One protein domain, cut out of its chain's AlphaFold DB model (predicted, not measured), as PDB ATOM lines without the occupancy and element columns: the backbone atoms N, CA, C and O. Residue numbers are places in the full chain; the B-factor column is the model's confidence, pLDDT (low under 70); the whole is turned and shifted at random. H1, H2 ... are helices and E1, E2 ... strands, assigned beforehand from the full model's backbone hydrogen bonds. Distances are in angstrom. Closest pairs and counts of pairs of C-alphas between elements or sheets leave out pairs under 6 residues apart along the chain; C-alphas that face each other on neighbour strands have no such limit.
ATOM      1  N   ILE A   3     112.483 148.040 105.457       73.25
ATOM      2  CA  ILE A   3     112.180 148.301 104.052       73.25
ATOM      3  C   ILE A   3     113.413 148.939 103.438       73.25
ATOM      4  O   ILE A   3     113.892 149.965 103.917       73.25
ATOM      5  N   VAL A   4     113.908 148.326 102.374       73.31
ATOM      6  CA  VAL A   4     115.056 148.816 101.620       73.31
ATOM      7  C   VAL A   4     114.615 148.953 100.177       73.31
ATOM      8  O   VAL A   4     114.104 147.984  99.624       73.31
ATOM      9  N   VAL A   5     114.771 150.138  99.587       71.38
ATOM     10  CA  VAL A   5     114.331 150.417  98.214       71.38
ATOM     11  C   VAL A   5     115.430 151.145  97.456       71.38
ATOM     12  O   VAL A   5     115.949 152.156  97.924       71.38
ATOM     13  N   GLY A   6     115.749 150.649  96.264       64.19
ATOM     14  CA  GLY A   6     116.557 151.353  95.276       64.19
ATOM     15  C   GLY A   6     115.652 151.936  94.198       64.19
ATOM     16  O   GLY A   6     114.951 151.189  93.518       64.19
ATOM     17  N   ARG A   7     115.669 153.263  94.035       66.50
ATOM     18  CA  ARG A   7     114.907 153.966  92.998       66.50
ATOM     19  C   ARG A   7     115.752 155.061  92.368       66.50
ATOM     20  O   ARG A   7     116.459 155.787  93.061       66.50
ATOM     21  N   THR A   8     115.634 155.223  91.055       62.28
ATOM     22  CA  THR A   8     116.214 156.377  90.367       62.28
ATOM     23  C   THR A   8     115.248 157.550  90.402       62.28
ATOM     24  O   THR A   8     114.082 157.433  90.014       62.28
ATOM     25  N   PHE A   9     115.754 158.698  90.824       60.91
ATOM     26  CA  PHE A   9     115.000 159.940  90.889       60.91
ATOM     27  C   PHE A   9     115.289 160.804  89.665       60.91
ATOM     28  O   PHE A   9     116.402 160.804  89.135       60.91
ATOM     29  N   ARG A  10     114.283 161.550  89.196       57.81
ATOM     30  CA  ARG A  10     114.552 162.676  88.300       57.81
ATOM     31  C   ARG A  10     115.142 163.810  89.121       57.81
ATOM     32  O   ARG A  10     114.845 163.963  90.300       57.81
ATOM     33  N   VAL A  11     115.861 164.685  88.437       57.84
ATOM     34  CA  VAL A  11     116.421 165.926  88.986       57.84
ATOM     35  C   VAL A  11     115.366 166.767  89.743       57.84
ATOM     36  O   VAL A  11     115.616 167.269  90.834       57.84
ATOM     37  N   LYS A  12     114.126 166.837  89.237       55.41
ATOM     38  CA  LYS A  12     113.014 167.530  89.923       55.41
ATOM     39  C   LYS A  12     112.544 166.833  91.207       55.41
ATOM     40  O   LYS A  12     112.036 167.490  92.109       55.41
ATOM     41  N   ASP A  13     112.710 165.517  91.298       59.41
ATOM     42  CA  ASP A  13     112.328 164.751  92.485       59.41
ATOM     43  C   ASP A  13     113.360 164.965  93.613       59.41
ATOM     44  O   ASP A  13     112.986 165.023  94.783       59.41
ATOM     45  N   SER A  14     114.645 165.171  93.278       60.09
ATOM     46  CA  SER A  14     115.696 165.466  94.268       60.09
ATOM     47  C   SER A  14     115.565 166.843  94.920       60.09
ATOM     48  O   SER A  14     115.890 166.978  96.098       60.09
ATOM     49  N   GLU A  15     115.031 167.849  94.219       60.56
ATOM     50  CA  GLU A  15     114.736 169.164  94.814       60.56
ATOM     51  C   GLU A  15     113.673 169.060  95.915       60.56
ATOM     52  O   GLU A  15     113.797 169.696  96.959       60.56
ATOM     53  N   MET A  16     112.648 168.223  95.719       60.59
ATOM     54  CA  MET A  16     111.620 167.993  96.736       60.59
ATOM     55  C   MET A  16     112.225 167.358  97.991       60.59
ATOM     56  O   MET A  16     111.971 167.825  99.099       60.59
ATOM     57  N   VAL A  17     113.053 166.325  97.820       62.81
ATOM     58  CA  VAL A  17     113.727 165.643  98.936       62.81
ATOM     59  C   VAL A  17     114.698 166.599  99.642       62.81
ATOM     60  O   VAL A  17     114.714 166.659 100.869       62.81
ATOM     61  N   SER A  18     115.421 167.425  98.880       62.62
ATOM     62  CA  SER A  18     116.301 168.472  99.406       62.62
ATOM     63  C   SER A  18     115.530 169.516 100.212       62.62
ATOM     64  O   SER A  18     115.921 169.823 101.328       62.62
ATOM     65  N   ASN A  19     114.377 169.991  99.740       60.09
ATOM     66  CA  ASN A  19     113.547 170.942 100.486       60.09
ATOM     67  C   ASN A  19     113.001 170.358 101.799       60.09
ATOM     68  O   ASN A  19     112.889 171.072 102.794       60.09
ATOM     69  N   VAL A  20     112.686 169.061 101.834       60.19
ATOM     70  CA  VAL A  20     112.250 168.376 103.064       60.19
ATOM     71  C   VAL A  20     113.408 168.192 104.049       60.19
ATOM     72  O   VAL A  20     113.204 168.321 105.250       60.19
ATOM     73  N   LEU A  21     114.620 167.925 103.558       60.03
ATOM     74  CA  LEU A  21     115.793 167.642 104.394       60.03
ATOM     75  C   LEU A  21     116.576 168.889 104.823       60.03
ATOM     76  O   LEU A  21     117.065 168.950 105.948       60.03
ATOM     77  N   LEU A  22     116.681 169.887 103.946       58.28
ATOM     78  CA  LEU A  22     117.419 171.135 104.155       58.28
ATOM     79  C   LEU A  22     116.575 172.264 104.738       58.28
ATOM     80  O   LEU A  22     117.131 173.319 105.056       58.28
ATOM     81  N   SER A  23     115.256 172.097 104.883       54.31
ATOM     82  CA  SER A  23     114.435 173.066 105.614       54.31
ATOM     83  C   SER A  23     114.746 172.980 107.110       54.31
ATOM     84  O   SER A  23     113.955 172.535 107.933       54.31
ATOM     85  N   GLN A  24     115.934 173.457 107.485       47.91
ATOM     86  CA  GLN A  24     116.337 173.714 108.858       47.91
ATOM     87  C   GLN A  24     115.484 174.847 109.441       47.91
ATOM     88  O   GLN A  24     115.902 175.998 109.545       47.91
ATOM     89  N   GLY A  25     114.234 174.545 109.785       47.47
ATOM     90  CA  GLY A  25     113.362 175.411 110.578       47.47
ATOM     91  C   GLY A  25     112.879 176.708 109.916       47.47
ATOM     92  O   GLY A  25     112.054 177.400 110.515       47.47
ATOM     93  N   GLN A  26     113.303 177.048 108.696       45.91
ATOM     94  CA  GLN A  26     112.903 178.286 108.016       45.91
ATOM     95  C   GLN A  26     111.703 178.092 107.081       45.91
ATOM     96  O   GLN A  26     111.794 178.269 105.875       45.91
ATOM     97  N   THR A  27     110.574 177.683 107.657       44.31
ATOM     98  CA  THR A  27     109.187 177.992 107.229       44.31
ATOM     99  C   THR A  27     108.232 177.194 108.115       44.31
ATOM    100  O   THR A  27     107.406 176.398 107.678       44.31
ATOM    101  N   ARG A  28     108.325 177.430 109.428       48.03
ATOM    102  CA  ARG A  28     107.525 176.752 110.463       48.03
ATOM    103  C   ARG A  28     106.005 176.987 110.361       48.03
ATOM    104  O   ARG A  28     105.269 176.502 111.210       48.03
ATOM    105  N   ASN A  29     105.531 177.713 109.348       46.75
ATOM    106  CA  ASN A  29     104.134 178.117 109.240       46.75
ATOM    107  C   ASN A  29     103.270 177.255 108.304       46.75
ATOM    108  O   ASN A  29     102.057 177.407 108.387       46.75
ATOM    109  N   GLN A  30     103.813 176.350 107.468       52.47
ATOM    110  CA  GLN A  30     102.982 175.527 106.556       52.47
ATOM    111  C   GLN A  30     103.562 174.145 106.157       52.47
ATOM    112  O   GLN A  30     103.256 173.643 105.078       52.47
ATOM    113  N   THR A  31     104.375 173.469 106.977       57.41
ATOM    114  CA  THR A  31     104.718 172.061 106.675       57.41
ATOM    115  C   THR A  31     103.489 171.173 106.875       57.41
ATOM    116  O   THR A  31     102.888 171.187 107.952       57.41
ATOM    117  N   SER A  32     103.105 170.403 105.853       68.44
ATOM    118  CA  SER A  32     101.990 169.460 105.964       68.44
ATOM    119  C   SER A  32     102.276 168.412 107.052       68.44
ATOM    120  O   SER A  32     103.435 168.139 107.385       68.44
ATOM    121  N   LYS A  33     101.228 167.819 107.641       75.06
ATOM    122  CA  LYS A  33     101.398 166.806 108.699       75.06
ATOM    123  C   LYS A  33     102.252 165.635 108.211       75.06
ATOM    124  O   LYS A  33     103.020 165.082 108.989       75.06
ATOM    125  N   GLU A  34     102.132 165.275 106.942       70.62
ATOM    126  CA  GLU A  34     102.867 164.192 106.294       70.62
ATOM    127  C   GLU A  34     104.376 164.478 106.272       70.62
ATOM    128  O   GLU A  34     105.165 163.628 106.683       70.62
ATOM    129  N   LEU A  35     104.776 165.696 105.890       68.44
ATOM    130  CA  LEU A  35     106.186 166.102 105.845       68.44
ATOM    131  C   LEU A  35     106.845 166.061 107.225       68.44
ATOM    132  O   LEU A  35     107.962 165.568 107.354       68.44
ATOM    133  N   TYR A  36     106.127 166.487 108.267       74.31
ATOM    134  CA  TYR A  36     106.621 166.416 109.643       74.31
ATOM    135  C   TYR A  36     106.969 164.981 110.078       74.31
ATOM    136  O   TYR A  36     107.966 164.759 110.769       74.31
ATOM    137  N   HIS A  37     106.168 163.987 109.676       78.88
ATOM    138  CA  HIS A  37     106.432 162.589 110.031       78.88
ATOM    139  C   HIS A  37     107.668 162.050 109.311       78.88
ATOM    140  O   HIS A  37     108.492 161.396 109.948       78.88
ATOM    141  N   VAL A  38     107.826 162.368 108.023       75.94
ATOM    142  CA  VAL A  38     109.009 161.984 107.238       75.94
ATOM    143  C   VAL A  38     110.272 162.596 107.840       75.94
ATOM    144  O   VAL A  38     111.240 161.888 108.103       75.94
ATOM    145  N   GLU A  39     110.241 163.889 108.156       71.62
ATOM    146  CA  GLU A  39     111.359 164.611 108.769       71.62
ATOM    147  C   GLU A  39     111.751 164.017 110.136       71.62
ATOM    148  O   GLU A  39     112.932 163.842 110.448       71.62
ATOM    149  N   LYS A  40     110.757 163.645 110.954       79.06
ATOM    150  CA  LYS A  40     110.977 162.956 112.232       79.06
ATOM    151  C   LYS A  40     111.591 161.566 112.041       79.06
ATOM    152  O   LYS A  40     112.493 161.207 112.793       79.06
ATOM    153  N   MET A  41     111.124 160.797 111.059       82.44
ATOM    154  CA  MET A  41     111.672 159.475 110.743       82.44
ATOM    155  C   MET A  41     113.127 159.558 110.272       82.44
ATOM    156  O   MET A  41     113.946 158.759 110.716       82.44
ATOM    157  N   LEU A  42     113.462 160.550 109.445       76.50
ATOM    158  CA  LEU A  42     114.834 160.821 109.002       76.50
ATOM    159  C   LEU A  42     115.744 161.167 110.189       76.50
ATOM    160  O   LEU A  42     116.784 160.541 110.374       76.50
ATOM    161  N   ARG A  43     115.321 162.093 111.063       75.12
ATOM    162  CA  ARG A  43     116.088 162.466 112.268       75.12
ATOM    163  C   ARG A  43     116.304 161.314 113.242       75.12
ATOM    164  O   ARG A  43     117.357 161.226 113.863       75.12
ATOM    165  N   ASN A  44     115.315 160.437 113.369       81.69
ATOM    166  CA  ASN A  44     115.403 159.247 114.207       81.69
ATOM    167  C   ASN A  44     116.136 158.082 113.519       81.69
ATOM    168  O   ASN A  44     116.126 156.980 114.063       81.69
ATOM    169  N   GLN A  45     116.720 158.293 112.330       81.62
ATOM    170  CA  GLN A  45     117.415 157.272 111.532       81.62
ATOM    171  C   GLN A  45     116.533 156.059 111.185       81.62
ATOM    172  O   GLN A  45     117.015 154.954 110.956       81.62
ATOM    173  N   GLN A  46     115.214 156.264 111.137       85.19
ATOM    174  CA  GLN A  46     114.244 155.257 110.700       85.19
ATOM    175  C   GLN A  46     114.149 155.201 109.170       85.19
ATOM    176  O   GLN A  46     113.697 154.204 108.615       85.19
ATOM    177  N   ILE A  47     114.563 156.278 108.498       83.50
ATOM    178  CA  ILE A  47     114.757 156.357 107.053       83.50
ATOM    179  C   ILE A  47     116.184 156.852 106.830       83.50
ATOM    180  O   ILE A  47     116.580 157.863 107.406       83.50
ATOM    181  N   ILE A  48     116.932 156.148 105.987       85.00
ATOM    182  CA  ILE A  48     118.266 156.547 105.532       85.00
ATOM    183  C   ILE A  48     118.186 156.688 104.017       85.00
ATOM    184  O   ILE A  48     117.593 155.843 103.345       85.00
ATOM    185  N   ILE A  49     118.754 157.765 103.482       83.69
ATOM    186  CA  ILE A  49     118.743 158.051 102.049       83.69
ATOM    187  C   ILE A  49     120.186 158.210 101.589       83.69
ATOM    188  O   ILE A  49     120.947 158.975 102.176       83.69
ATOM    189  N   ARG A  50     120.541 157.505 100.515       86.19
ATOM    190  CA  ARG A  50     121.820 157.650  99.817       86.19
ATOM    191  C   ARG A  50     121.574 157.909  98.340       86.19
ATOM    192  O   ARG A  50     120.561 157.467  97.793       86.19
ATOM    193  N   ILE A  51     122.486 158.631  97.703       82.38
ATOM    194  CA  ILE A  51     122.416 158.976  96.281       82.38
ATOM    195  C   ILE A  51     123.580 158.307  95.566       82.38
ATOM    196  O   ILE A  51     124.724 158.538  95.935       82.38
ATOM    197  N   ALA A  52     123.279 157.522  94.532       82.50
ATOM    198  CA  ALA A  52     124.273 156.950  93.630       82.50
ATOM    199  C   ALA A  52     124.349 157.768  92.332       82.50
ATOM    200  O   ALA A  52     123.330 157.937  91.655       82.50
ATOM    201  N   THR A  53     125.536 158.255  91.975       77.75
ATOM    202  CA  THR A  53     125.796 158.982  90.724       77.75
ATOM    203  C   THR A  53     126.647 158.128  89.783       77.75
ATOM    204  O   THR A  53     127.725 157.700  90.198       77.75
ATOM    205  N   PRO A  54     126.192 157.838  88.548       77.50
ATOM    206  CA  PRO A  54     126.993 157.095  87.575       77.50
ATOM    207  C   PRO A  54     128.160 157.940  87.057       77.50
ATOM    208  O   PRO A  54     128.054 159.166  86.994       77.50
ATOM    209  N   HIS A  55     129.243 157.285  86.643       79.25
ATOM    210  CA  HIS A  55     130.346 157.936  85.924       79.25
ATOM    211  C   HIS A  55     129.939 158.264  84.474       79.25
ATOM    212  O   HIS A  55     129.186 157.508  83.862       79.25
ATOM    213  N   GLU A  56     130.413 159.397  83.931       60.38
ATOM    214  CA  GLU A  56     129.933 160.005  82.667       60.38
ATOM    215  C   GLU A  56     130.088 159.117  81.412       60.38
ATOM    216  O   GLU A  56     129.338 159.291  80.453       60.38
ATOM    217  N   ASP A  57     131.000 158.141  81.436       56.34
ATOM    218  CA  ASP A  57     131.358 157.306  80.278       56.34
ATOM    219  C   ASP A  57     130.666 155.928  80.237       56.34
ATOM    220  O   ASP A  57     130.876 155.161  79.295       56.34
ATOM    221  N   GLU A  58     129.853 155.568  81.238       55.75
ATOM    222  CA  GLU A  58     129.101 154.308  81.203       55.75
ATOM    223  C   GLU A  58     127.715 154.530  80.581       55.75
ATOM    224  O   GLU A  58     126.842 155.173  81.164       55.75
ATOM    225  N   ASP A  59     127.559 154.001  79.363       48.62
ATOM    226  CA  ASP A  59     126.423 154.136  78.453       48.62
ATOM    227  C   ASP A  59     125.056 154.367  79.108       48.62
ATOM    228  O   ASP A  59     124.625 153.687  80.043       48.62
ATOM    229  N   SER A  60     124.331 155.295  78.482       49.56
ATOM    230  CA  SER A  60     122.955 155.706  78.724       49.56
ATOM    231  C   SER A  60     121.939 154.568  78.548       49.56
ATOM    232  O   SER A  60     121.045 154.652  77.694       49.56
ATOM    233  N   ASP A  61     122.035 153.489  79.323       50.78
ATOM    234  CA  ASP A  61     120.961 152.515  79.360       50.78
ATOM    235  C   ASP A  61     119.737 153.219  79.953       50.78
ATOM    236  O   ASP A  61     119.677 153.681  81.098       50.78
ATOM    237  N   ASN A  62     118.739 153.385  79.091       52.97
ATOM    238  CA  ASN A  62     117.496 154.077  79.385       52.97
ATOM    239  C   ASN A  62     116.557 153.222  80.249       52.97
ATOM    240  O   ASN A  62     115.372 153.538  80.390       52.97
ATOM    241  N   THR A  63     117.084 152.144  80.811       53.69
ATOM    242  CA  THR A  63     116.383 151.131  81.574       53.69
ATOM    243  C   THR A  63     116.852 151.215  83.015       53.69
ATOM    244  O   THR A  63     118.020 150.994  83.318       53.69
ATOM    245  N   LEU A  64     115.940 151.575  83.911       64.75
ATOM    246  CA  LEU A  64     116.230 151.643  85.337       64.75
ATOM    247  C   LEU A  64     115.526 150.494  86.031       64.75
ATOM    248  O   LEU A  64     114.340 150.261  85.794       64.75
ATOM    249  N   GLU A  65     116.257 149.794  86.886       71.19
ATOM    250  CA  GLU A  65     115.678 148.794  87.769       71.19
ATOM    251  C   GLU A  65     115.260 149.460  89.085       71.19
ATOM    252  O   GLU A  65     116.031 150.202  89.694       71.19
ATOM    253  N   GLU A  66     114.028 149.202  89.509       82.06
ATOM    254  CA  GLU A  66     113.544 149.479  90.857       82.06
ATOM    255  C   GLU A  66     113.489 148.152  91.609       82.06
ATOM    256  O   GLU A  66     112.992 147.159  91.082       82.06
ATOM    257  N   MET A  67     114.004 148.121  92.835       87.19
ATOM    258  CA  MET A  67     113.942 146.924  93.668       87.19
ATOM    259  C   MET A  67     113.710 147.282  95.125       87.19
ATOM    260  O   MET A  67     114.149 148.340  95.581       87.19
ATOM    261  N   GLY A  68     113.087 146.372  95.868       90.75
ATOM    262  CA  GLY A  68     113.033 146.498  97.311       90.75
ATOM    263  C   GLY A  68     112.788 145.204  98.066       90.75
ATOM    264  O   GLY A  68     112.309 144.213  97.518       90.75
ATOM    265  N   PHE A  69     113.149 145.238  99.346       93.50
ATOM    266  CA  PHE A  69     113.116 144.103 100.263       93.50
ATOM    267  C   PHE A  69     112.271 144.451 101.485       93.50
ATOM    268  O   PHE A  69     112.471 145.504 102.093       93.50
ATOM    269  N   PHE A  70     111.374 143.542 101.860       94.25
ATOM    270  CA  PHE A  70     110.604 143.594 103.098       94.25
ATOM    271  C   PHE A  70     110.995 142.410 103.964       94.25
ATOM    272  O   PHE A  70     110.720 141.275 103.587       94.25
ATOM    273  N   GLU A  71     111.623 142.673 105.106       93.88
ATOM    274  CA  GLU A  71     112.068 141.632 106.036       93.88
ATOM    275  C   GLU A  71     111.211 141.645 107.308       93.88
ATOM    276  O   GLU A  71     111.058 142.692 107.954       93.88
ATOM    277  N   ASP A  72     110.625 140.495 107.649       93.69
ATOM    278  CA  ASP A  72     109.888 140.298 108.897       93.69
ATOM    279  C   ASP A  72     110.826 139.969 110.075       93.69
ATOM    280  O   ASP A  72     112.037 139.829 109.926       93.69
ATOM    281  N   ASN A  73     110.271 139.860 111.283       93.88
ATOM    282  CA  ASN A  73     111.073 139.587 112.481       93.88
ATOM    283  C   ASN A  73     111.592 138.135 112.556       93.88
ATOM    284  O   ASN A  73     112.392 137.828 113.436       93.88
ATOM    285  N   SER A  74     111.123 137.254 111.672       93.75
ATOM    286  CA  SER A  74     111.560 135.861 111.549       93.75
ATOM    287  C   SER A  74     112.647 135.694 110.478       93.75
ATOM    288  O   SER A  74     113.114 134.577 110.265       93.75
ATOM    289  N   GLY A  75     113.047 136.778 109.802       91.00
ATOM    290  CA  GLY A  75     114.023 136.765 108.712       91.00
ATOM    291  C   GLY A  75     113.441 136.357 107.356       91.00
ATOM    292  O   GLY A  75     114.198 136.156 106.407       91.00
ATOM    293  N   ASN A  76     112.115 136.234 107.230       94.00
ATOM    294  CA  ASN A  76     111.494 136.009 105.931       94.00
ATOM    295  C   ASN A  76     111.518 137.302 105.126       94.00
ATOM    296  O   ASN A  76     111.217 138.377 105.652       94.00
ATOM    297  N   VAL A  77     111.830 137.187 103.836       95.19
ATOM    298  CA  VAL A  77     111.983 138.350 102.965       95.19
ATOM    299  C   VAL A  77     111.071 138.248 101.751       95.19
ATOM    300  O   VAL A  77     111.050 137.230 101.060       95.19
ATOM    301  N   VAL A  78     110.362 139.335 101.459       94.94
ATOM    302  CA  VAL A  78     109.696 139.559 100.172       94.94
ATOM    303  C   VAL A  78     110.541 140.539  99.364       94.94
ATOM    304  O   VAL A  78     110.775 141.665  99.800       94.94
ATOM    305  N   LEU A  79     111.010 140.104  98.199       93.25
ATOM    306  CA  LEU A  79     111.712 140.917  97.209       93.25
ATOM    307  C   LEU A  79     110.723 141.312  96.112       93.25
ATOM    308  O   LEU A  79     110.036 140.452  95.567       93.25
ATOM    309  N   TYR A  80     110.718 142.581  95.721       91.81
ATOM    310  CA  TYR A  80     110.174 142.988  94.430       91.81
ATOM    311  C   TYR A  80     111.276 143.583  93.555       91.81
ATOM    312  O   TYR A  80     112.154 144.286  94.053       91.81
ATOM    313  N   ASP A  81     111.228 143.300  92.257       87.62
ATOM    314  CA  ASP A  81     112.038 143.981  91.248       87.62
ATOM    315  C   ASP A  81     111.168 144.378  90.050       87.62
ATOM    316  O   ASP A  81     110.143 143.758  89.764       87.62
ATOM    317  N   GLY A  82     111.521 145.465  89.378       80.00
ATOM    318  CA  GLY A  82     110.756 145.978  88.254       80.00
ATOM    319  C   GLY A  82     111.599 146.859  87.354       80.00
ATOM    320  O   GLY A  82     112.579 147.462  87.782       80.00
ATOM    321  N   ILE A  83     111.210 146.932  86.085       72.25
ATOM    322  CA  ILE A  83     111.893 147.758  85.094       72.25
ATOM    323  C   ILE A  83     111.041 148.984  84.793       72.25
ATOM    324  O   ILE A  83     109.874 148.872  84.415       72.25
ATOM    325  N   ILE A  84     111.659 150.158  84.888       63.97
ATOM    326  CA  ILE A  84     111.096 151.426  84.436       63.97
ATOM    327  C   ILE A  84     111.830 151.826  83.155       63.97
ATOM    328  O   ILE A  84     112.957 152.323  83.182       63.97
ATOM    329  N   SER A  85     111.180 151.628  82.008       57.56
ATOM    330  CA  SER A  85     111.723 152.083  80.724       57.56
ATOM    331  C   SER A  85     111.561 153.605  80.567       57.56
ATOM    332  O   SER A  85     110.446 154.138  80.577       57.56
ATOM    333  N   LYS A  86     112.668 154.339  80.381       53.38
ATOM    334  CA  LYS A  86     112.641 155.776  80.032       53.38
ATOM    335  C   LYS A  86     112.185 156.000  78.580       53.38
ATOM    336  O   LYS A  86     111.591 157.032  78.269       53.38
ATOM    337  N   SER A  87     112.409 155.034  77.688       49.50
ATOM    338  CA  SER A  87     112.188 155.148  76.234       49.50
ATOM    339  C   SER A  87     110.713 155.212  75.795       49.50
ATOM    340  O   SER A  87     110.426 155.649  74.681       49.50
ATOM    341  N   PHE A  88     109.755 154.893  76.670       46.50
ATOM    342  CA  PHE A  88     108.317 155.020  76.378       46.50
ATOM    343  C   PHE A  88     107.710 156.395  76.716       46.50
ATOM    344  O   PHE A  88     106.527 156.642  76.468       46.50
ATOM    345  N   LEU A  89     108.514 157.344  77.214       48.25
ATOM    346  CA  LEU A  89     108.044 158.672  77.634       48.25
ATOM    347  C   LEU A  89     107.511 159.565  76.491       48.25
ATOM    348  O   LEU A  89     106.855 160.564  76.780       48.25
ATOM    349  N   LYS A  90     107.706 159.208  75.209       49.78
ATOM    350  CA  LYS A  90     107.144 159.948  74.054       49.78
ATOM    351  C   LYS A  90     105.755 159.473  73.592       49.78
ATOM    352  O   LYS A  90     105.105 160.179  72.824       49.78
ATOM    353  N   ARG A  91     105.248 158.319  74.049       47.16
ATOM    354  CA  ARG A  91     103.932 157.781  73.640       47.16
ATOM    355  C   ARG A  91     103.159 157.221  74.836       47.16
ATOM    356  O   ARG A  91     103.182 156.021  75.018       47.16
ATOM    357  N   ARG A  92     102.476 158.082  75.609       51.41
ATOM    358  CA  ARG A  92     101.312 157.878  76.534       51.41
ATOM    359  C   ARG A  92     101.058 156.521  77.262       51.41
ATOM    360  O   ARG A  92     100.015 156.387  77.889       51.41
ATOM    361  N   LYS A  93     101.955 155.538  77.247       52.22
ATOM    362  CA  LYS A  93     101.870 154.241  77.924       52.22
ATOM    363  C   LYS A  93     103.255 153.902  78.455       52.22
ATOM    364  O   LYS A  93     104.130 153.501  77.696       52.22
ATOM    365  N   LYS A  94     103.443 154.087  79.759       55.16
ATOM    366  CA  LYS A  94     104.539 153.444  80.483       55.16
ATOM    367  C   LYS A  94     104.185 151.963  80.603       55.16
ATOM    368  O   LYS A  94     103.079 151.648  81.035       55.16
ATOM    369  N   PHE A  95     105.081 151.079  80.182       55.22
ATOM    370  CA  PHE A  95     105.000 149.673  80.554       55.22
ATOM    371  C   PHE A  95     105.794 149.517  81.844       55.22
ATOM    372  O   PHE A  95     107.005 149.727  81.850       55.22
ATOM    373  N   GLU A  96     105.080 149.226  82.925       67.06
ATOM    374  CA  GLU A  96     105.642 148.932  84.237       67.06
ATOM    375  C   GLU A  96     105.337 147.458  84.513       67.06
ATOM    376  O   GLU A  96     104.184 147.031  84.430       67.06
ATOM    377  N   SER A  97     106.373 146.667  84.775       73.94
ATOM    378  CA  SER A  97     106.232 145.287  85.238       73.94
ATOM    379  C   SER A  97     106.952 145.140  86.564       73.94
ATOM    380  O   SER A  97     108.086 145.604  86.698       73.94
ATOM    381  N   VAL A  98     106.301 144.472  87.511       84.56
ATOM    382  CA  VAL A  98     106.857 144.141  88.822       84.56
ATOM    383  C   VAL A  98     106.835 142.631  88.963       84.56
ATOM    384  O   VAL A  98     105.802 142.001  88.741       84.56
ATOM    385  N   ASN A  99     107.968 142.060  89.340       88.81
ATOM    386  CA  ASN A  99     108.072 140.684  89.780       88.81
ATOM    387  C   ASN A  99     108.164 140.665  91.304       88.81
ATOM    388  O   ASN A  99     108.775 141.551  91.903       88.81
ATOM    389  N   VAL A 100     107.587 139.638  91.922       92.19
ATOM    390  CA  VAL A 100     107.640 139.427  93.371       92.19
ATOM    391  C   VAL A 100     108.215 138.043  93.632       92.19
ATOM    392  O   VAL A 100     107.799 137.070  93.008       92.19
ATOM    393  N   PHE A 101     109.172 137.977  94.550       93.06
ATOM    394  CA  PHE A 101     109.835 136.758  94.993       93.06
ATOM    395  C   PHE A 101     109.839 136.707  96.510       93.06
ATOM    396  O   PHE A 101     109.862 137.737  97.187       93.06
ATOM    397  N   THR A 102     109.871 135.499  97.048       95.25
ATOM    398  CA  THR A 102     109.905 135.272  98.488       95.25
ATOM    399  C   THR A 102     111.137 134.454  98.861       95.25
ATOM    400  O   THR A 102     111.627 133.648  98.064       95.25
ATOM    401  N   SER A 103     111.665 134.662 100.069       94.69
ATOM    402  CA  SER A 103     112.863 133.959 100.549       94.69
ATOM    403  C   SER A 103     112.680 132.443 100.592       94.69
ATOM    404  O   SER A 103     113.651 131.714 100.429       94.69
ATOM    405  N   TRP A 104     111.446 131.969 100.776       95.19
ATOM    406  CA  TRP A 104     111.111 130.547 100.833       95.19
ATOM    407  C   TRP A 104     110.846 129.910  99.458       95.19
ATOM    408  O   TRP A 104     110.749 128.688  99.377       95.19
ATOM    409  N   GLU A 105     110.753 130.699  98.384       95.12
ATOM    410  CA  GLU A 105     110.604 130.193  97.009       95.12
ATOM    411  C   GLU A 105     111.908 130.276  96.207       95.12
ATOM    412  O   GLU A 105     112.251 129.328  95.501       95.12
ATOM    413  N   ASP A 106     112.650 131.387  96.305       93.94
ATOM    414  CA  ASP A 106     113.884 131.609  95.534       93.94
ATOM    415  C   ASP A 106     114.929 132.405  96.331       93.94
ATOM    416  O   ASP A 106     115.276 133.555  96.036       93.94
ATOM    417  N   GLU A 107     115.470 131.756  97.362       93.19
ATOM    418  CA  GLU A 107     116.515 132.324  98.213       93.19
ATOM    419  C   GLU A 107     117.754 132.754  97.408       93.19
ATOM    420  O   GLU A 107     118.328 133.814  97.652       93.19
ATOM    421  N   LYS A 108     118.160 131.980  96.392       94.25
ATOM    422  CA  LYS A 108     119.355 132.285  95.586       94.25
ATOM    423  C   LYS A 108     119.204 133.588  94.807       94.25
ATOM    424  O   LYS A 108     120.159 134.365  94.715       94.25
ATOM    425  N   ARG A 109     118.040 133.843  94.202       91.81
ATOM    426  CA  ARG A 109     117.769 135.128  93.543       91.81
ATOM    427  C   ARG A 109     117.769 136.268  94.548       91.81
ATOM    428  O   ARG A 109     118.382 137.300  94.271       91.81
ATOM    429  N   LEU A 110     117.147 136.056  95.702       92.06
ATOM    430  CA  LEU A 110     117.084 137.044  96.765       92.06
ATOM    431  C   LEU A 110     118.476 137.454  97.246       92.06
ATOM    432  O   LEU A 110     118.779 138.645  97.263       92.06
ATOM    433  N   GLN A 111     119.345 136.487  97.551       91.81
ATOM    434  CA  GLN A 111     120.704 136.761  98.020       91.81
ATOM    435  C   GLN A 111     121.536 137.513  96.978       91.81
ATOM    436  O   GLN A 111     122.232 138.463  97.322       91.81
ATOM    437  N   ARG A 112     121.415 137.171  95.686       92.94
ATOM    438  CA  ARG A 112     122.106 137.915  94.616       92.94
ATOM    439  C   ARG A 112     121.664 139.376  94.544       92.94
ATOM    440  O   ARG A 112     122.510 140.259  94.439       92.94
ATOM    441  N   LYS A 113     120.353 139.641  94.602       91.00
ATOM    442  CA  LYS A 113     119.819 141.013  94.584       91.00
ATOM    443  C   LYS A 113     120.196 141.779  95.854       91.00
ATOM    444  O   LYS A 113     120.589 142.936  95.752       91.00
ATOM    445  N   LYS A 114     120.116 141.137  97.026       90.44
ATOM    446  CA  LYS A 114     120.473 141.739  98.321       90.44
ATOM    447  C   LYS A 114     121.961 142.094  98.369       90.44
ATOM    448  O   LYS A 114     122.282 143.217  98.734       90.44
ATOM    449  N   SER A 115     122.836 141.196  97.906       92.06
ATOM    450  CA  SER A 115     124.280 141.449  97.786       92.06
ATOM    451  C   SER A 115     124.566 142.624  96.859       92.06
ATOM    452  O   SER A 115     125.248 143.551  97.266       92.06
ATOM    453  N   TYR A 116     123.990 142.644  95.652       89.12
ATOM    454  CA  TYR A 116     124.190 143.760  94.724       89.12
ATOM    455  C   TYR A 116     123.715 145.099  95.308       89.12
ATOM    456  O   TYR A 116     124.394 146.113  95.167       89.12
ATOM    457  N   PHE A 117     122.554 145.112  95.975       89.06
ATOM    458  CA  PHE A 117     122.077 146.311  96.658       89.06
ATOM    459  C   PHE A 117     123.049 146.746  97.759       89.06
ATOM    460  O   PHE A 117     123.339 147.933  97.861       89.06
ATOM    461  N   GLN A 118     123.549 145.813  98.572       91.31
ATOM    462  CA  GLN A 118     124.487 146.113  99.649       91.31
ATOM    463  C   GLN A 118     125.817 146.647  99.106       91.31
ATOM    464  O   GLN A 118     126.286 147.676  99.582       91.31
ATOM    465  N   ASP A 119     126.360 146.031  98.054       92.00
ATOM    466  CA  ASP A 119     127.563 146.511  97.374       92.00
ATOM    467  C   ASP A 119     127.362 147.934  96.843       92.00
ATOM    468  O   ASP A 119     128.231 148.788  96.998       92.00
ATOM    469  N   LEU A 120     126.203 148.225  96.242       88.75
ATOM    470  CA  LEU A 120     125.871 149.579  95.807       88.75
ATOM    471  C   LEU A 120     125.788 150.528  97.008       88.75
ATOM    472  O   LEU A 120     126.401 151.589  97.006       88.75
ATOM    473  N   TRP A 121     125.055 150.139  98.049       90.75
ATOM    474  CA  TRP A 121     124.825 150.941  99.248       90.75
ATOM    475  C   TRP A 121     126.112 151.297  99.994       90.75
ATOM    476  O   TRP A 121     126.208 152.378 100.576       90.75
ATOM    477  N   GLU A 122     127.090 150.394  99.988       92.50
ATOM    478  CA  GLU A 122     128.403 150.547 100.617       92.50
ATOM    479  C   GLU A 122     129.440 151.219  99.704       92.50
ATOM    480  O   GLU A 122     130.587 151.379 100.110       92.50
ATOM    481  N   ASN A 123     129.039 151.669  98.509       90.19
ATOM    482  CA  ASN A 123     129.922 152.271  97.507       90.19
ATOM    483  C   ASN A 123     131.014 151.316  96.970       90.19
ATOM    484  O   ASN A 123     132.115 151.739  96.625       90.19
ATOM    485  N   ASN A 124     130.715 150.017  96.883       93.19
ATOM    486  CA  ASN A 124     131.618 148.982  96.362       93.19
ATOM    487  C   ASN A 124     131.416 148.706  94.858       93.19
ATOM    488  O   ASN A 124     132.153 147.923  94.254       93.19
ATOM    489  N   VAL A 125     130.416 149.328  94.226       86.94
ATOM    490  CA  VAL A 125     130.136 149.155  92.795       86.94
ATOM    491  C   VAL A 125     130.903 150.201  91.990       86.94
ATOM    492  O   VAL A 125     130.509 151.359  91.944       86.94
ATOM    493  N   ARG A 126     131.946 149.761  91.273       86.19
ATOM    494  CA  ARG A 126     132.913 150.612  90.543       86.19
ATOM    495  C   ARG A 126     132.313 151.741  89.692       86.19
ATOM    496  O   ARG A 126     132.967 152.759  89.529       86.19
ATOM    497  N   ARG A 127     131.127 151.540  89.113       81.19
ATOM    498  CA  ARG A 127     130.507 152.486  88.171       81.19
ATOM    499  C   ARG A 127     129.733 153.636  88.813       81.19
ATOM    500  O   ARG A 127     129.176 154.468  88.099       81.19
ATOM    501  N   PHE A 128     129.594 153.619  90.134       84.06
ATOM    502  CA  PHE A 128     128.845 154.622  90.870       84.06
ATOM    503  C   PHE A 128     129.688 155.176  92.003       84.06
ATOM    504  O   PHE A 128     130.415 154.430  92.649       84.06
ATOM    505  N   ASP A 129     129.474 156.454  92.295       86.25
ATOM    506  CA  ASP A 129     129.802 157.020  93.595       86.25
ATOM    507  C   ASP A 129     128.521 157.171  94.416       86.25
ATOM    508  O   ASP A 129     127.521 157.718  93.937       86.25
ATOM    509  N   VAL A 130     128.531 156.659  95.646       87.06
ATOM    510  CA  VAL A 130     127.376 156.633  96.547       87.06
ATOM    511  C   VAL A 130     127.623 157.498  97.774       87.06
ATOM    512  O   VAL A 130     128.513 157.241  98.582       87.06
ATOM    513  N   TYR A 131     126.771 158.502  97.938       85.31
ATOM    514  CA  TYR A 131     126.880 159.533  98.963       85.31
ATOM    515  C   TYR A 131     125.735 159.426  99.966       85.31
ATOM    516  O   TYR A 131     124.611 159.081  99.592       85.31
ATOM    517  N   ASP A 132     125.994 159.751 101.234       84.38
ATOM    518  CA  ASP A 132     124.902 160.084 102.151       84.38
ATOM    519  C   ASP A 132     124.152 161.310 101.618       84.38
ATOM    520  O   ASP A 132     124.755 162.213 101.031       84.38
ATOM    521  N   PHE A 133     122.828 161.339 101.766       77.50
ATOM    522  CA  PHE A 133     122.045 162.450 101.242       77.50
ATOM    523  C   PHE A 133     122.440 163.788 101.878       77.50
ATOM    524  O   PHE A 133     122.504 164.790 101.165       77.50
ATOM    525  N   ALA A 134     122.696 163.829 103.191       72.69
ATOM    526  CA  ALA A 134     123.094 165.057 103.873       72.69
ATOM    527  C   ALA A 134     124.420 165.574 103.298       72.69
ATOM    528  O   ALA A 134     124.484 166.720 102.850       72.69
ATOM    529  N   ASP A 135     125.410 164.688 103.176       74.75
ATOM    530  CA  ASP A 135     126.720 165.006 102.604       74.75
ATOM    531  C   ASP A 135     126.609 165.464 101.141       74.75
ATOM    532  O   ASP A 135     127.222 166.454 100.737       74.75
ATOM    533  N   ALA A 136     125.800 164.780 100.326       73.50
ATOM    534  CA  ALA A 136     125.583 165.146  98.927       73.50
ATOM    535  C   ALA A 136     124.922 166.523  98.783       73.50
ATOM    536  O   ALA A 136     125.195 167.268  97.835       73.50
ATOM    537  N   SER A 137     124.040 166.862  99.719       67.19
ATOM    538  CA  SER A 137     123.342 168.137  99.746       67.19
ATOM    539  C   SER A 137     124.275 169.289 100.123       67.19
ATOM    540  O   SER A 137     124.311 170.307  99.427       67.19
ATOM    541  N   GLU A 138     125.077 169.110 101.177       67.12
ATOM    542  CA  GLU A 138     126.045 170.102 101.659       67.12
ATOM    543  C   GLU A 138     127.160 170.366 100.641       67.12
ATOM    544  O   GLU A 138     127.505 171.520 100.389       67.12
ATOM    545  N   ASN A 139     127.652 169.317  99.974       66.62
ATOM    546  CA  ASN A 139     128.681 169.429  98.936       66.62
ATOM    547  C   ASN A 139     128.130 169.874  97.573       66.62
ATOM    548  O   ASN A 139     128.851 169.902  96.575       66.62
ATOM    549  N   GLY A 140     126.841 170.214  97.501       64.00
ATOM    550  CA  GLY A 140     126.221 170.706  96.283       64.00
ATOM    551  C   GLY A 140     126.140 169.666  95.166       64.00
ATOM    552  O   GLY A 140     125.817 170.043  94.049       64.00
TER     553      GLY A 140
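Overview. This is residues 3 to 140 of the 152 residues of an uncharacterized protein of Cenarchaeum sp. SB0669_bin_11 (UniProt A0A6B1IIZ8). Look for two lobes with a two-stranded ribbon between them: one lobe is a twisted sheet of four strands, E1, E3, E4 and E5, with H3 across one face and no helix on the other, and the second is a loose group of H1, H2 and H4. The ribbon, E2 and E6, joins the end of H3 to H4, and residues 24 to 30 stick out beyond the helical lobe. The printed part has 138 residues, with four named helices and six named strands in the order E1 H1 H2 E2 E3 E4 E5 H3 E6 H4; the class is mixed, helices and strands. The larger sheet runs E1 E3 E4 E5, antiparallel throughout, as does the ribbon. The whole is only just compact, close to loose, with a radius of gyration of the C-alphas of 17.2 A and spans of 49 by 43 by 34 A.

Arrangement. Start at E1, residues 3 to 6, an edge strand antiparallel to E3, residues 63 to 71; N 6 and O 67 are 2.9 A apart, within hydrogen-bond range. E3, E4, residues 77 to 85, and E5, residues 96 to 102, form a meander, each strand the antiparallel neighbour of the one before; both steps are hairpins, with N 66 and O 82 at 2.8 A and N 79 and O 101 at 2.8 A. H3, residues 107 to 121, is on this twisted sheet at a height of 9.6 A, giving two layers, a helix on one face of a sheet. It runs across the strands, at 69 degrees to E1 on the local plane; its closest C-alpha pair with E4 is Leu 110 and Leu 79, 6.6 A. E2, residues 50 to 54, is antiparallel to E6, residues 128 to 132, with N 53 and O 129 at 2.8 A. The closest C-alphas of H3 and E6 are Trp 121 and Val 130, 6.8 A. H1, residues 11 to 22, only just touches H2, residues 33 to 43, and H4, residues 133 to 138, with 3 C-alpha pairs within 8 A each; the closest are Val 20 and Glu 39, 6.9 A, and Ser 18 and Ser 137, 7.1 A. H1 is about perpendicular to both, at 76 and 83 degrees, and H2 and H4 are apart. Every O i to N i+4 pair is within hydrogen-bond range in H2, H3 and H4, and 7 of 8 in H1.

Along the chain. Find C-alpha 3 at (112.180, 148.301, 104.052), where E1 begins its 10.3 A. Further on, H1 measures 16.1 A, H2 15.7 A, E2 13.3 A, E3 26.6 A, E4 26.1 A and E5 20.2 A. H3 then runs 20.4 A from C-alpha 107 at (116.515, 132.324, 98.213), E6 13.1 A, and H4 8.6 A to C-alpha 138 at (126.045, 170.102, 101.659).

Size, cuts and confidence. The farthest C-alphas are those of Asn 29 and Lys 108, 50.2 A apart. The printed part has no cut, and no link is long. Residues 24 to 30 stand free. The mean pLDDT of the printed part is 74.3; look for values under 70 at residues 6 to 32, 35, 56 to 64, 84 to 96 and 137 to 140.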